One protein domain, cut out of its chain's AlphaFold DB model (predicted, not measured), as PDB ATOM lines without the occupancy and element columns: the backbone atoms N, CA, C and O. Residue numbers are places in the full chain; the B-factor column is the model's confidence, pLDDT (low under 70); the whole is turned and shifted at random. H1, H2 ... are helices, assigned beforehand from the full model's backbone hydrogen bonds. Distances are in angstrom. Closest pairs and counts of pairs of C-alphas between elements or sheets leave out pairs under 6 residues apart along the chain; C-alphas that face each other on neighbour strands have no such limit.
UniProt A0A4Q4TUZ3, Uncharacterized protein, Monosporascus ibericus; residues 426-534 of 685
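AT A GLANCE: This is residues 426 to 534 of the 685 residues of an uncharacterized protein of Monosporascus ibericus (UniProt A0A4Q4TUZ3). Three long helices make a slab: H2 in the middle, H1 beside it, H5 packed steeply on its other side. Short H3 follows at one end of H2; short H4 packs on H5. The 109 printed residues hold five named helices, H1 to H5 in order, and no named strand: all helix, compact, radius of gyration of the C-alphas 15.0 A, spans 40 by 31 by 24 A.

HOW THE PARTS SIT: H2, residues 459 to 483, and H1, residues 430 to 451, form a hairpin at a shallow tilt of 19 degrees; the closest C-alphas, Cys 437 and Met 476, are 5.4 A apart. H2, with residues 464 to 474 alone, touches H5, residues 507 to 525, the same way at a steep tilt of 40 degrees; the closest C-alphas, Leu 467 and Ala 513, are 6.6 A apart. H1 and H5 are apart. In H1, H2 and H5 every O i to N i+4 pair is within hydrogen-bond range; H3, residues 485 to 489, has 0 of 1, but 2 of 2 O i to N i+3 pairs.

IN THESE COORDINATES: H2, 36.1 A long, begins at C-alpha 459 (14.065, -103.835, 88.031); H1 is 31.3 A. H4 is residues 496 to 499. H5, 26.9 A, ends at C-alpha 525 (-3.023, -82.121, 73.027).

THE WHOLE: The printed part has no cut and no long link. Residue 529 alone is under pLDDT 70.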
ATOM      1  N   PRO A 426      22.360 -82.442  67.013       75.56
ATOM      2  CA  PRO A 426      21.652 -81.455  66.205       75.56
ATOM      3  C   PRO A 426      21.880 -81.723  64.712       75.56
ATOM      4  O   PRO A 426      23.013 -81.737  64.238       75.56
ATOM      5  N   VAL A 427      20.794 -81.906  63.960       79.62
ATOM      6  CA  VAL A 427      20.826 -82.103  62.502       79.62
ATOM      7  C   VAL A 427      19.827 -81.159  61.837       79.62
ATOM      8  O   VAL A 427      18.700 -81.004  62.314       79.62
ATOM      9  N   SER A 428      20.242 -80.546  60.727       73.19
ATOM     10  CA  SER A 428      19.455 -79.574  59.964       73.19
ATOM     11  C   SER A 428      19.371 -80.003  58.500       73.19
ATOM     12  O   SER A 428      20.402 -80.135  57.854       73.19
ATOM     13  N   GLY A 429      18.151 -80.188  57.987       83.88
ATOM     14  CA  GLY A 429      17.872 -80.600  56.604       83.88
ATOM     15  C   GLY A 429      17.054 -81.893  56.528       83.88
ATOM     16  O   GLY A 429      17.317 -82.840  57.264       83.88
ATOM     17  N   ASP A 430      16.060 -81.943  55.639       83.75
ATOM     18  CA  ASP A 430      15.057 -83.022  55.624       83.75
ATOM     19  C   ASP A 430      15.648 -84.398  55.284       83.75
ATOM     20  O   ASP A 430      15.278 -85.413  55.877       83.75
ATOM     21  N   GLN A 431      16.638 -84.446  54.387       86.62
ATOM     22  CA  GLN A 431      17.329 -85.692  54.038       86.62
ATOM     23  C   GLN A 431      18.180 -86.232  55.193       86.62
ATOM     24  O   GLN A 431      18.189 -87.440  55.441       86.62
ATOM     25  N   ASP A 432      18.868 -85.353  55.919       88.56
ATOM     26  CA  ASP A 432      19.707 -85.753  57.048       88.56
ATOM     27  C   ASP A 432      18.860 -86.135  58.265       88.56
ATOM     28  O   ASP A 432      19.185 -87.092  58.968       88.56
ATOM     29  N   LEU A 433      17.716 -85.470  58.462       90.81
ATOM     30  CA  LEU A 433      16.695 -85.880  59.424       90.81
ATOM     31  C   LEU A 433      16.154 -87.278  59.094       90.81
ATOM     32  O   LEU A 433      16.113 -88.141  59.969       90.81
ATOM     33  N   SER A 434      15.815 -87.539  57.830       91.81
ATOM     34  CA  SER A 434      15.337 -88.852  57.385       91.81
ATOM     35  C   SER A 434      16.371 -89.956  57.638       91.81
ATOM     36  O   SER A 434      16.055 -90.976  58.255       91.81
ATOM     37  N   ARG A 435      17.640 -89.723  57.271       91.81
ATOM     38  CA  ARG A 435      18.751 -90.646  57.568       91.81
ATOM     39  C   ARG A 435      18.918 -90.877  59.064       91.81
ATOM     40  O   ARG A 435      19.100 -92.014  59.486       91.81
ATOM     41  N   ARG A 436      18.823 -89.819  59.871       91.94
ATOM     42  CA  ARG A 436      18.919 -89.914  61.328       91.94
ATOM     43  C   ARG A 436      17.795 -90.760  61.923       91.94
ATOM     44  O   ARG A 436      18.085 -91.585  62.782       91.94
ATOM     45  N   CYS A 437      16.555 -90.605  61.456       93.94
ATOM     46  CA  CYS A 437      15.429 -91.434  61.901       93.94
ATOM     47  C   CYS A 437      15.698 -92.926  61.639       93.94
ATOM     48  O   CYS A 437      15.551 -93.751  62.535       93.94
ATOM     49  N   VAL A 438      16.193 -93.262  60.442       94.38
ATOM     50  CA  VAL A 438      16.558 -94.643  60.076       94.38
ATOM     51  C   VAL A 438      17.707 -95.178  60.941       94.38
ATOM     52  O   VAL A 438      17.654 -96.316  61.401       94.38
ATOM     53  N   THR A 439      18.730 -94.365  61.218       93.38
ATOM     54  CA  THR A 439      19.837 -94.760  62.106       93.38
ATOM     55  C   THR A 439      19.362 -95.002  63.540       93.38
ATOM     56  O   THR A 439      19.791 -95.970  64.165       93.38
ATOM     57  N   LEU A 440      18.462 -94.161  64.061       94.75
ATOM     58  CA  LEU A 440      17.866 -94.347  65.387       94.75
ATOM     59  C   LEU A 440      17.001 -95.612  65.447       94.75
ATOM     60  O   LEU A 440      17.092 -96.350  66.424       94.75
ATOM     61  N   HIS A 441      16.239 -95.913  64.390       95.50
ATOM     62  CA  HIS A 441      15.487 -97.164  64.275       95.50
ATOM     63  C   HIS A 441      16.405 -98.392  64.360       95.50
ATOM     64  O   HIS A 441      16.164 -99.297  65.158       95.50
ATOM     65  N   ALA A 442      17.492 -98.406  63.581       94.44
ATOM     66  CA  ALA A 442      18.459 -99.499  63.604       94.44
ATOM     67  C   ALA A 442      19.122 -99.650  64.985       94.44
ATOM     68  O   ALA A 442      19.244-100.765  65.489       94.44
ATOM     69  N   ALA A 443      19.487 -98.533  65.622       93.44
ATOM     70  CA  ALA A 443      20.065 -98.532  66.963       93.44
ATOM     71  C   ALA A 443      19.077 -99.036  68.029       93.44
ATOM     72  O   ALA A 443      19.485 -99.742  68.949       93.44
ATOM     73  N   LEU A 444      17.783 -98.717  67.897       94.50
ATOM     74  CA  LEU A 444      16.730 -99.229  68.773       94.50
ATOM     75  C   LEU A 444      16.625-100.751  68.676       94.50
ATOM     76  O   LEU A 444      16.608-101.423  69.706       94.50
ATOM     77  N   LEU A 445      16.577-101.296  67.459       93.06
ATOM     78  CA  LEU A 445      16.500-102.744  67.255       93.06
ATOM     79  C   LEU A 445      17.765-103.454  67.751       93.06
ATOM     80  O   LEU A 445      17.648-104.421  68.502       93.06
ATOM     81  N   GLU A 446      18.956-102.932  67.423       92.88
ATOM     82  CA  GLU A 446      20.231-103.464  67.928       92.88
ATOM     83  C   GLU A 446      20.250-103.474  69.461       92.88
ATOM     84  O   GLU A 446      20.640-104.471  70.067       92.88
ATOM     85  N   TYR A 447      19.803-102.390  70.099       92.62
ATOM     86  CA  TYR A 447      19.779-102.287  71.552       92.62
ATOM     87  C   TYR A 447      18.814-103.290  72.186       92.62
ATOM     88  O   TYR A 447      19.210-104.026  73.090       92.62
ATOM     89  N   VAL A 448      17.576-103.376  71.687       91.00
ATOM     90  CA  VAL A 448      16.574-104.326  72.196       91.00
ATOM     91  C   VAL A 448      17.064-105.771  72.048       91.00
ATOM     92  O   VAL A 448      16.966-106.544  73.003       91.00
ATOM     93  N   ASP A 449      17.643-106.127  70.898       89.75
ATOM     94  CA  ASP A 449      18.154-107.479  70.638       89.75
ATOM     95  C   ASP A 449      19.386-107.804  71.494       89.75
ATOM     96  O   ASP A 449      19.510-108.907  72.038       89.75
ATOM     97  N   ARG A 450      20.302-106.840  71.659       88.38
ATOM     98  CA  ARG A 450      21.533-107.032  72.433       88.38
ATOM     99  C   ARG A 450      21.273-107.089  73.933       88.38
ATOM    100  O   ARG A 450      21.948-107.851  74.627       88.38
ATOM    101  N   VAL A 451      20.300-106.341  74.453       89.81
ATOM    102  CA  VAL A 451      19.880-106.480  75.853       89.81
ATOM    103  C   VAL A 451      19.184-107.825  76.060       89.81
ATOM    104  O   VAL A 451      19.582-108.580  76.952       89.81
ATOM    105  N   GLY A 452      18.206-108.177  75.220       84.69
ATOM    106  CA  GLY A 452      17.455-109.428  75.344       84.69
ATOM    107  C   GLY A 452      16.896-109.619  76.759       84.69
ATOM    108  O   GLY A 452      16.244-108.732  77.303       84.69
ATOM    109  N   SER A 453      17.202-110.757  77.387       83.06
ATOM    110  CA  SER A 453      16.799-111.071  78.766       83.06
ATOM    111  C   SER A 453      17.845-110.697  79.829       83.06
ATOM    112  O   SER A 453      17.719-111.096  80.984       83.06
ATOM    113  N   ARG A 454      18.925-109.980  79.482       83.38
ATOM    114  CA  ARG A 454      20.065-109.747  80.399       83.38
ATOM    115  C   ARG A 454      19.710-108.887  81.612       83.38
ATOM    116  O   ARG A 454      20.306-109.059  82.671       83.38
ATOM    117  N   TYR A 455      18.751-107.978  81.465       87.56
ATOM    118  CA  TYR A 455      18.248-107.151  82.565       87.56
ATOM    119  C   TYR A 455      17.038-107.780  83.279       87.56
ATOM    120  O   TYR A 455      16.507-107.192  84.225       87.56
ATOM    121  N   ASP A 456      16.609-108.985  82.884       83.00
ATOM    122  CA  ASP A 456      15.526-109.690  83.569       83.00
ATOM    123  C   ASP A 456      15.958-110.076  84.987       83.00
ATOM    124  O   ASP A 456      16.989-110.708  85.209       83.00
ATOM    125  N   GLY A 457      15.165-109.660  85.976       80.50
ATOM    126  CA  GLY A 457      15.476-109.830  87.398       80.50
ATOM    127  C   GLY A 457      16.126-108.612  88.062       80.50
ATOM    128  O   GLY A 457      16.146-108.554  89.289       80.50
ATOM    129  N   ASN A 458      16.572-107.606  87.295       86.94
ATOM    130  CA  ASN A 458      16.989-106.309  87.832       86.94
ATOM    131  C   ASN A 458      16.015-105.205  87.397       86.94
ATOM    132  O   ASN A 458      16.077-104.686  86.283       86.94
ATOM    133  N   THR A 459      15.114-104.827  88.304       87.62
ATOM    134  CA  THR A 459      14.065-103.835  88.031       87.62
ATOM    135  C   THR A 459      14.611-102.454  87.684       87.62
ATOM    136  O   THR A 459      13.997-101.748  86.890       87.62
ATOM    137  N   GLU A 460      15.745-102.061  88.263       89.38
ATOM    138  CA  GLU A 460      16.349-100.745  88.035       89.38
ATOM    139  C   GLU A 460      16.973-100.677  86.636       89.38
ATOM    140  O   GLU A 460      16.638 -99.794  85.850       89.38
ATOM    141  N   GLN A 461      17.777-101.677  86.264       89.50
ATOM    142  CA  GLN A 461      18.392-101.744  84.930       89.50
ATOM    143  C   GLN A 461      17.349-101.880  83.819       89.50
ATOM    144  O   GLN A 461      17.436-101.217  82.787       89.50
ATOM    145  N   LYS A 462      16.292-102.669  84.055       91.06
ATOM    146  CA  LYS A 462      15.175-102.775  83.111       91.06
ATOM    147  C   LYS A 462      14.412-101.454  82.967       91.06
ATOM    148  O   LYS A 462      13.989-101.115  81.867       91.06
ATOM    149  N   SER A 463      14.282-100.680  84.046       93.62
ATOM    150  CA  SER A 463      13.656 -99.353  83.998       93.62
ATOM    151  C   SER A 463      14.498 -98.343  83.212       93.62
ATOM    152  O   SER A 463      13.942 -97.575  82.428       93.62
ATOM    153  N   LEU A 464      15.827 -98.378  83.356       92.44
ATOM    154  CA  LEU A 464      16.748 -97.534  82.585       92.44
ATOM    155  C   LEU A 464      16.758 -97.883  81.092       92.44
ATOM    156  O   LEU A 464      16.751 -96.981  80.255       92.44
ATOM    157  N   MET A 465      16.702 -99.174  80.755       92.69
ATOM    158  CA  MET A 465      16.551 -99.638  79.374       92.69
ATOM    159  C   MET A 465      15.269 -99.092  78.735       92.69
ATOM    160  O   MET A 465      15.315 -98.538  77.639       92.69
ATOM    161  N   LEU A 466      14.126 -99.228  79.418       93.69
ATOM    162  CA  LEU A 466      12.842 -98.716  78.926       93.69
ATOM    163  C   LEU A 466      12.863 -97.191  78.774       93.69
ATOM    164  O   LEU A 466      12.357 -96.672  77.782       93.69
ATOM    165  N   LEU A 467      13.494 -96.482  79.713       94.69
ATOM    166  CA  LEU A 467      13.679 -95.037  79.623       94.69
ATOM    167  C   LEU A 467      14.470 -94.651  78.362       94.69
ATOM    168  O   LEU A 467      14.019 -93.785  77.616       94.69
ATOM    169  N   LEU A 468      15.594 -95.322  78.085       94.38
ATOM    170  CA  LEU A 468      16.398 -95.064  76.886       94.38
ATOM    171  C   LEU A 468      15.617 -95.368  75.599       94.38
ATOM    172  O   LEU A 468      15.642 -94.569  74.668       94.38
ATOM    173  N   ILE A 469      14.875 -96.478  75.548       94.94
ATOM    174  CA  ILE A 469      14.029 -96.831  74.393       94.94
ATOM    175  C   ILE A 469      13.015 -95.721  74.099       94.94
ATOM    176  O   ILE A 469      12.842 -95.336  72.941       94.94
ATOM    177  N   MET A 470      12.388 -95.167  75.138       95.12
ATOM    178  CA  MET A 470      11.426 -94.079  74.980       95.12
ATOM    179  C   MET A 470      12.082 -92.751  74.575       95.12
ATOM    180  O   MET A 470      11.456 -91.963  73.870       95.12
ATOM    181  N   GLU A 471      13.345 -92.500  74.938       94.62
ATOM    182  CA  GLU A 471      14.106 -91.348  74.428       94.62
ATOM    183  C   GLU A 471      14.446 -91.485  72.943       94.62
ATOM    184  O   GLU A 471      14.319 -90.512  72.196       94.62
ATOM    185  N   ILE A 472      14.838 -92.688  72.503       95.25
ATOM    186  CA  ILE A 472      15.058 -92.976  71.081       95.25
ATOM    187  C   ILE A 472      13.757 -92.756  70.316       95.25
ATOM    188  O   ILE A 472      13.742 -92.021  69.329       95.25
ATOM    189  N   TRP A 473      12.660 -93.342  70.801       96.06
ATOM    190  CA  TRP A 473      11.347 -93.194  70.185       96.06
ATOM    191  C   TRP A 473      10.906 -91.727  70.120       96.06
ATOM    192  O   TRP A 473      10.506 -91.268  69.056       96.06
ATOM    193  N   MET A 474      11.058 -90.956  71.203       95.56
ATOM    194  CA  MET A 474      10.727 -89.525  71.222       95.56
ATOM    195  C   MET A 474      11.538 -88.743  70.181       95.56
ATOM    196  O   MET A 474      10.985 -87.897  69.481       95.56
ATOM    197  N   ALA A 475      12.840 -89.018  70.050       94.50
ATOM    198  CA  ALA A 475      13.672 -88.377  69.033       94.50
ATOM    199  C   ALA A 475      13.207 -88.735  67.608       94.50
ATOM    200  O   ALA A 475      13.203 -87.876  66.726       94.50
ATOM    201  N   MET A 476      12.774 -89.979  67.387       95.56
ATOM    202  CA  MET A 476      12.194 -90.413  66.115       95.56
ATOM    203  C   MET A 476      10.832 -89.760  65.838       95.56
ATOM    204  O   MET A 476      10.631 -89.290  64.721       95.56
ATOM    205  N   ASP A 477       9.936 -89.662  66.828       95.38
ATOM    206  CA  ASP A 477       8.622 -89.002  66.697       95.38
ATOM    207  C   ASP A 477       8.786 -87.524  66.327       95.38
ATOM    208  O   ASP A 477       8.136 -87.037  65.406       95.38
ATOM    209  N   GLN A 478       9.733 -86.823  66.960       93.81
ATOM    210  CA  GLN A 478      10.049 -85.428  66.637       93.81
ATOM    211  C   GLN A 478      10.497 -85.257  65.185       93.81
ATOM    212  O   GLN A 478      10.090 -84.307  64.512       93.81
ATOM    213  N   ILE A 479      11.332 -86.174  64.693       93.94
ATOM    214  CA  ILE A 479      11.797 -86.161  63.306       93.94
ATOM    215  C   ILE A 479      10.643 -86.487  62.349       93.94
ATOM    216  O   ILE A 479      10.442 -85.762  61.376       93.94
ATOM    217  N   ALA A 480       9.875 -87.540  62.631       94.44
ATOM    218  CA  ALA A 480       8.754 -87.971  61.803       94.44
ATOM    219  C   ALA A 480       7.670 -86.890  61.713       94.44
ATOM    220  O   ALA A 480       7.229 -86.572  60.614       94.44
ATOM    221  N   CYS A 481       7.318 -86.238  62.825       93.25
ATOM    222  CA  CYS A 481       6.368 -85.124  62.842       93.25
ATOM    223  C   CYS A 481       6.875 -83.902  62.066       93.25
ATOM    224  O   CYS A 481       6.083 -83.181  61.467       93.25
ATOM    225  N   LYS A 482       8.191 -83.655  62.054       92.19
ATOM    226  CA  LYS A 482       8.773 -82.553  61.276       92.19
ATOM    227  C   LYS A 482       8.735 -82.826  59.770       92.19
ATOM    228  O   LYS A 482       8.463 -81.909  59.004       92.19
ATOM    229  N   LEU A 483       9.009 -84.065  59.358       91.75
ATOM    230  CA  LEU A 483       8.989 -84.480  57.949       91.75
ATOM    231  C   LEU A 483       7.568 -84.737  57.428       91.75
ATOM    232  O   LEU A 483       7.304 -84.588  56.239       91.75
ATOM    233  N   SER A 484       6.647 -85.122  58.309       91.69
ATOM    234  CA  SER A 484       5.249 -85.410  57.990       91.69
ATOM    235  C   SER A 484       4.337 -84.780  59.050       91.69
ATOM    236  O   SER A 484       3.890 -85.471  59.967       91.69
ATOM    237  N   PRO A 485       4.021 -83.474  58.926       91.62
ATOM    238  CA  PRO A 485       3.205 -82.746  59.905       91.62
ATOM    239  C   PRO A 485       1.826 -83.359  60.160       91.62
ATOM    240  O   PRO A 485       1.294 -83.227  61.259       91.62
ATOM    241  N   LEU A 486       1.279 -84.088  59.180       91.56
ATOM    242  CA  LEU A 486       0.032 -84.848  59.305       91.56
ATOM    243  C   LEU A 486       0.031 -85.796  60.518       91.56
ATOM    244  O   LEU A 486      -1.017 -86.016  61.117       91.56
ATOM    245  N   LEU A 487       1.196 -86.315  60.922       92.38
ATOM    246  CA  LEU A 487       1.340 -87.215  62.072       92.38
ATOM    247  C   LEU A 487       0.923 -86.560  63.402       92.38
ATOM    248  O   LEU A 487       0.529 -87.258  64.336       92.38
ATOM    249  N   LEU A 488       0.960 -85.226  63.491       92.19
ATOM    250  CA  LEU A 488       0.529 -84.491  64.684       92.19
ATOM    251  C   LEU A 488      -0.967 -84.667  64.965       92.19
ATOM    252  O   LEU A 488      -1.365 -84.674  66.129       92.19
ATOM    253  N   CYS A 489      -1.770 -84.893  63.922       91.19
ATOM    254  CA  CYS A 489      -3.204 -85.142  64.037       91.19
ATOM    255  C   CYS A 489      -3.546 -86.542  64.574       91.19
ATOM    256  O   CYS A 489      -4.723 -86.812  64.772       91.19
ATOM    257  N   TYR A 490      -2.562 -87.424  64.783       91.94
ATOM    258  CA  TYR A 490      -2.769 -88.810  65.215       91.94
ATOM    259  C   TYR A 490      -2.163 -89.061  66.587       91.94
ATOM    260  O   TYR A 490      -1.087 -88.543  66.914       91.94
ATOM    261  N   HIS A 491      -2.842 -89.903  67.366       92.06
ATOM    262  CA  HIS A 491      -2.421 -90.253  68.714       92.06
ATOM    263  C   HIS A 491      -1.105 -91.064  68.686       92.06
ATOM    264  O   HIS A 491      -1.016 -92.050  67.949       92.06
ATOM    265  N   PRO A 492      -0.092 -90.732  69.517       90.44
ATOM    266  CA  PRO A 492       1.232 -91.378  69.516       90.44
ATOM    267  C   PRO A 492       1.261 -92.802  70.110       90.44
ATOM    268  O   PRO A 492       2.329 -93.343  70.383       90.44
ATOM    269  N   VAL A 493       0.093 -93.404  70.344       90.56
ATOM    270  CA  VAL A 493      -0.153 -94.694  71.027       90.56
ATOM    271  C   VAL A 493       0.276 -94.763  72.505       90.56
ATOM    272  O   VAL A 493      -0.430 -95.374  73.304       90.56
ATOM    273  N   PHE A 494       1.387 -94.141  72.904       90.81
ATOM    274  CA  PHE A 494       1.919 -94.225  74.268       90.81
ATOM    275  C   PHE A 494       1.330 -93.158  75.205       90.81
ATOM    276  O   PHE A 494       1.558 -91.971  74.973       90.81
ATOM    277  N   PRO A 495       0.653 -93.546  76.304       88.94
ATOM    278  CA  PRO A 495       0.147 -92.584  77.275       88.94
ATOM    279  C   PRO A 495       1.274 -92.062  78.194       88.94
ATOM    280  O   PRO A 495       2.157 -92.835  78.580       88.94
ATOM    281  N   PRO A 496       1.240 -90.792  78.647       89.06
ATOM    282  CA  PRO A 496       2.247 -90.215  79.544       89.06
ATOM    283  C   PRO A 496       2.453 -90.990  80.856       89.06
ATOM    284  O   PRO A 496       3.558 -91.007  81.406       89.06
ATOM    285  N   CYS A 497       1.411 -91.657  81.360       88.69
ATOM    286  CA  CYS A 497       1.479 -92.448  82.591       88.69
ATOM    287  C   CYS A 497       2.342 -93.717  82.458       88.69
ATOM    288  O   CYS A 497       2.731 -94.295  83.472       88.69
ATOM    289  N   LEU A 498       2.710 -94.125  81.235       87.88
ATOM    290  CA  LEU A 498       3.560 -95.294  80.977       87.88
ATOM    291  C   LEU A 498       4.910 -95.218  81.709       87.88
ATOM    292  O   LEU A 498       5.474 -96.248  82.066       87.88
ATOM    293  N   LEU A 499       5.428 -94.012  81.957       89.56
ATOM    294  CA  LEU A 499       6.718 -93.821  82.625       89.56
ATOM    295  C   LEU A 499       6.630 -93.784  84.159       89.56
ATOM    296  O   LEU A 499       7.664 -93.834  84.819       89.56
ATOM    297  N   GLU A 500       5.427 -93.742  84.745       88.81
ATOM    298  CA  GLU A 500       5.242 -93.669  86.206       88.81
ATOM    299  C   GLU A 500       5.599 -94.977  86.924       88.81
ATOM    300  O   GLU A 500       5.902 -94.973  88.115       88.81
ATOM    301  N   VAL A 501       5.586 -96.099  86.202       88.62
ATOM    302  CA  VAL A 501       5.900 -97.428  86.748       88.62
ATOM    303  C   VAL A 501       7.402 -97.737  86.769       88.62
ATOM    304  O   VAL A 501       7.800 -98.781  87.290       88.62
ATOM    305  N   LEU A 502       8.242 -96.863  86.200       91.88
ATOM    306  CA  LEU A 502       9.688 -97.072  86.125       91.88
ATOM    307  C   LEU A 502      10.357 -96.851  87.488       91.88
ATOM    308  O   LEU A 502      10.160 -95.832  88.148       91.88
ATOM    309  N   HIS A 503      11.210 -97.792  87.894       92.38
ATOM    310  CA  HIS A 503      11.989 -97.696  89.125       92.38
ATOM    311  C   HIS A 503      13.287 -96.918  88.862       92.38
ATOM    312  O   HIS A 503      14.303 -97.501  88.488       92.38
ATOM    313  N   LEU A 504      13.235 -95.596  89.049       92.19
ATOM    314  CA  LEU A 504      14.350 -94.673  88.804       92.19
ATOM    315  C   LEU A 504      14.874 -94.098  90.128       92.19
ATOM    316  O   LEU A 504      14.137 -93.431  90.854       92.19
ATOM    317  N   SER A 505      16.145 -94.356  90.445       87.62
ATOM    318  CA  SER A 505      16.781 -93.945  91.708       87.62
ATOM    319  C   SER A 505      17.474 -92.577  91.623       87.62
ATOM    320  O   SER A 505      17.555 -91.858  92.622       87.62
ATOM    321  N   ALA A 506      17.951 -92.184  90.436       91.00
ATOM    322  CA  ALA A 506      18.664 -90.931  90.221       91.00
ATOM    323  C   ALA A 506      17.734 -89.786  89.785       91.00
ATOM    324  O   ALA A 506      16.865 -89.940  88.925       91.00
ATOM    325  N   LEU A 507      17.983 -88.584  90.319       92.50
ATOM    326  CA  LEU A 507      17.249 -87.366  89.948       92.50
ATOM    327  C   LEU A 507      17.366 -87.048  88.448       92.50
ATOM    328  O   LEU A 507      16.424 -86.539  87.845       92.50
ATOM    329  N   THR A 508      18.514 -87.360  87.844       92.94
ATOM    330  CA  THR A 508      18.763 -87.183  86.408       92.94
ATOM    331  C   THR A 508      17.832 -88.040  85.556       92.94
ATOM    332  O   THR A 508      17.309 -87.554  84.557       92.94
ATOM    333  N   ASP A 509      17.562 -89.277  85.972       92.94
ATOM    334  CA  ASP A 509      16.688 -90.193  85.234       92.94
ATOM    335  C   ASP A 509      15.215 -89.826  85.408       92.94
ATOM    336  O   ASP A 509      14.451 -89.855  84.445       92.94
ATOM    337  N   LEU A 510      14.827 -89.356  86.597       92.88
ATOM    338  CA  LEU A 510      13.502 -88.770  86.817       92.88
ATOM    339  C   LEU A 510      13.274 -87.523  85.946       92.88
ATOM    340  O   LEU A 510      12.184 -87.333  85.406       92.88
ATOM    341  N   ALA A 511      14.297 -86.680  85.769       94.50
ATOM    342  CA  ALA A 511      14.218 -85.517  84.886       94.50
ATOM    343  C   ALA A 511      14.067 -85.919  83.408       94.50
ATOM    344  O   ALA A 511      13.259 -85.324  82.690       94.50
ATOM    345  N   ARG A 512      14.794 -86.955  82.966       93.62
ATOM    346  CA  ARG A 512      14.662 -87.552  81.625       93.62
ATOM    347  C   ARG A 512      13.256 -88.108  81.394       93.62
ATOM    348  O   ARG A 512      12.616 -87.741  80.412       93.62
ATOM    349  N   ALA A 513      12.727 -88.894  82.333       95.12
ATOM    350  CA  ALA A 513      11.367 -89.425  82.251       95.12
ATOM    351  C   ALA A 513      10.328 -88.297  82.151       95.12
ATOM    352  O   ALA A 513       9.481 -88.306  81.258       95.12
ATOM    353  N   ARG A 514      10.453 -87.258  82.988       95.19
ATOM    354  CA  ARG A 514       9.566 -86.085  82.958       95.19
ATOM    355  C   ARG A 514       9.582 -85.360  81.608       95.19
ATOM    356  O   ARG A 514       8.526 -84.921  81.160       95.19
ATOM    357  N   LYS A 515      10.744 -85.239  80.954       95.31
ATOM    358  CA  LYS A 515      10.867 -84.644  79.608       95.31
ATOM    359  C   LYS A 515      10.012 -85.406  78.590       95.31
ATOM    360  O   LYS A 515       9.285 -84.781  77.823       95.31
ATOM    361  N   ILE A 516      10.056 -86.738  78.621       96.00
ATOM    362  CA  ILE A 516       9.265 -87.590  77.721       96.00
ATOM    363  C   ILE A 516       7.770 -87.490  78.050       96.00
ATOM    364  O   ILE A 516       6.958 -87.349  77.141       96.00
ATOM    365  N   GLN A 517       7.388 -87.485  79.332       95.56
ATOM    366  CA  GLN A 517       5.981 -87.318  79.728       95.56
ATOM    367  C   GLN A 517       5.405 -85.985  79.235       95.56
ATOM    368  O   GLN A 517       4.326 -85.960  78.651       95.56
ATOM    369  N   GLN A 518       6.145 -84.884  79.408       95.69
ATOM    370  CA  GLN A 518       5.743 -83.565  78.907       95.69
ATOM    371  C   GLN A 518       5.606 -83.548  77.384       95.69
ATOM    372  O   GLN A 518       4.684 -82.924  76.853       95.69
ATOM    373  N   TYR A 519       6.501 -84.244  76.684       95.69
ATOM    374  CA  TYR A 519       6.417 -84.392  75.240       95.69
ATOM    375  C   TYR A 519       5.152 -85.150  74.817       95.69
ATOM    376  O   TYR A 519       4.406 -84.645  73.982       95.69
ATOM    377  N   LEU A 520       4.863 -86.301  75.437       94.44
ATOM    378  CA  LEU A 520       3.664 -87.098  75.158       94.44
ATOM    379  C   LEU A 520       2.375 -86.317  75.444       94.44
ATOM    380  O   LEU A 520       1.509 -86.262  74.581       94.44
ATOM    381  N   THR A 521       2.278 -85.621  76.582       93.56
ATOM    382  CA  THR A 521       1.117 -84.762  76.893       93.56
ATOM    383  C   THR A 521       0.934 -83.659  75.851       93.56
ATOM    384  O   THR A 521      -0.184 -83.362  75.435       93.56
ATOM    385  N   THR A 522       2.036 -83.055  75.392       92.81
ATOM    386  CA  THR A 522       1.984 -82.052  74.322       92.81
ATOM    387  C   THR A 522       1.492 -82.682  73.019       92.81
ATOM    388  O   THR A 522       0.621 -82.118  72.361       92.81
ATOM    389  N   ARG A 523       1.995 -83.869  72.661       92.12
ATOM    390  CA  ARG A 523       1.573 -84.599  71.462       92.12
ATOM    391  C   ARG A 523       0.094 -84.962  71.496       92.12
ATOM    392  O   ARG A 523      -0.564 -84.687  70.503       92.12
ATOM    393  N   GLU A 524      -0.423 -85.479  72.610       90.38
ATOM    394  CA  GLU A 524      -1.852 -85.783  72.794       90.38
ATOM    395  C   GLU A 524      -2.727 -84.532  72.634       90.38
ATOM    396  O   GLU A 524      -3.776 -84.582  71.994       90.38
ATOM    397  N   SER A 525      -2.276 -83.382  73.150       89.06
ATOM    398  CA  SER A 525      -3.023 -82.121  73.027       89.06
ATOM    399  C   SER A 525      -3.138 -81.601  71.587       89.06
ATOM    400  O   SER A 525      -4.075 -80.866  71.279       89.06
ATOM    401  N   LEU A 526      -2.215 -81.992  70.700       88.62
ATOM    402  CA  LEU A 526      -2.209 -81.599  69.287       88.62
ATOM    403  C   LEU A 526      -3.133 -82.470  68.414       88.62
ATOM    404  O   LEU A 526      -3.408 -82.096  67.280       88.62
ATOM    405  N   CYS A 527      -3.643 -83.594  68.927       84.06
ATOM    406  CA  CYS A 527      -4.440 -84.559  68.158       84.06
ATOM    407  C   CYS A 527      -5.933 -84.194  68.006       84.06
ATOM    408  O   CYS A 527      -6.721 -85.055  67.621       84.06
ATOM    409  N   GLU A 528      -6.346 -82.961  68.328       73.00
ATOM    410  CA  GLU A 528      -7.726 -82.443  68.179       73.00
ATOM    411  C   GLU A 528      -8.839 -83.391  68.704       73.00
ATOM    412  O   GLU A 528      -9.930 -83.468  68.145       73.00
ATOM    413  N   ASN A 529      -8.578 -84.114  69.803       66.75
ATOM    414  CA  ASN A 529      -9.449 -85.143  70.411       66.75
ATOM    415  C   ASN A 529      -9.684 -86.418  69.582       66.75
ATOM    416  O   ASN A 529     -10.487 -87.265  69.987       66.75
ATOM    417  N   THR A 530      -8.988 -86.606  68.463       77.12
ATOM    418  CA  THR A 530      -9.004 -87.890  67.762       77.12
ATOM    419  C   THR A 530      -8.291 -88.945  68.614       77.12
ATOM    420  O   THR A 530      -7.232 -88.703  69.192       77.12
ATOM    421  N   GLN A 531      -8.897 -90.126  68.730       82.19
ATOM    422  CA  GLN A 531      -8.267 -91.301  69.353       82.19
ATOM    423  C   GLN A 531      -7.611 -92.209  68.305       82.19
ATOM    424  O   GLN A 531      -7.130 -93.288  68.637       82.19
ATOM    425  N   MET A 532      -7.625 -91.778  67.042       88.88
ATOM    426  CA  MET A 532      -7.164 -92.570  65.916       88.88
ATOM    427  C   MET A 532      -5.639 -92.631  65.903       88.88
ATOM    428  O   MET A 532      -4.946 -91.621  66.078       88.88
ATOM    429  N   THR A 533      -5.118 -93.828  65.685       91.31
ATOM    430  CA  THR A 533      -3.688 -94.102  65.586       91.31
ATOM    431  C   THR A 533      -3.306 -94.411  64.142       91.31
ATOM    432  O   THR A 533      -4.151 -94.696  63.296       91.31
ATOM    433  N   ILE A 534      -2.006 -94.397  63.839       92.38
ATOM    434  CA  ILE A 534      -1.501 -94.840  62.528       92.38
ATOM    435  C   ILE A 534      -1.602 -96.364  62.316       92.38
ATOM    436  O   ILE A 534      -1.187 -96.849  61.266       92.38
TER     437      ILE A 534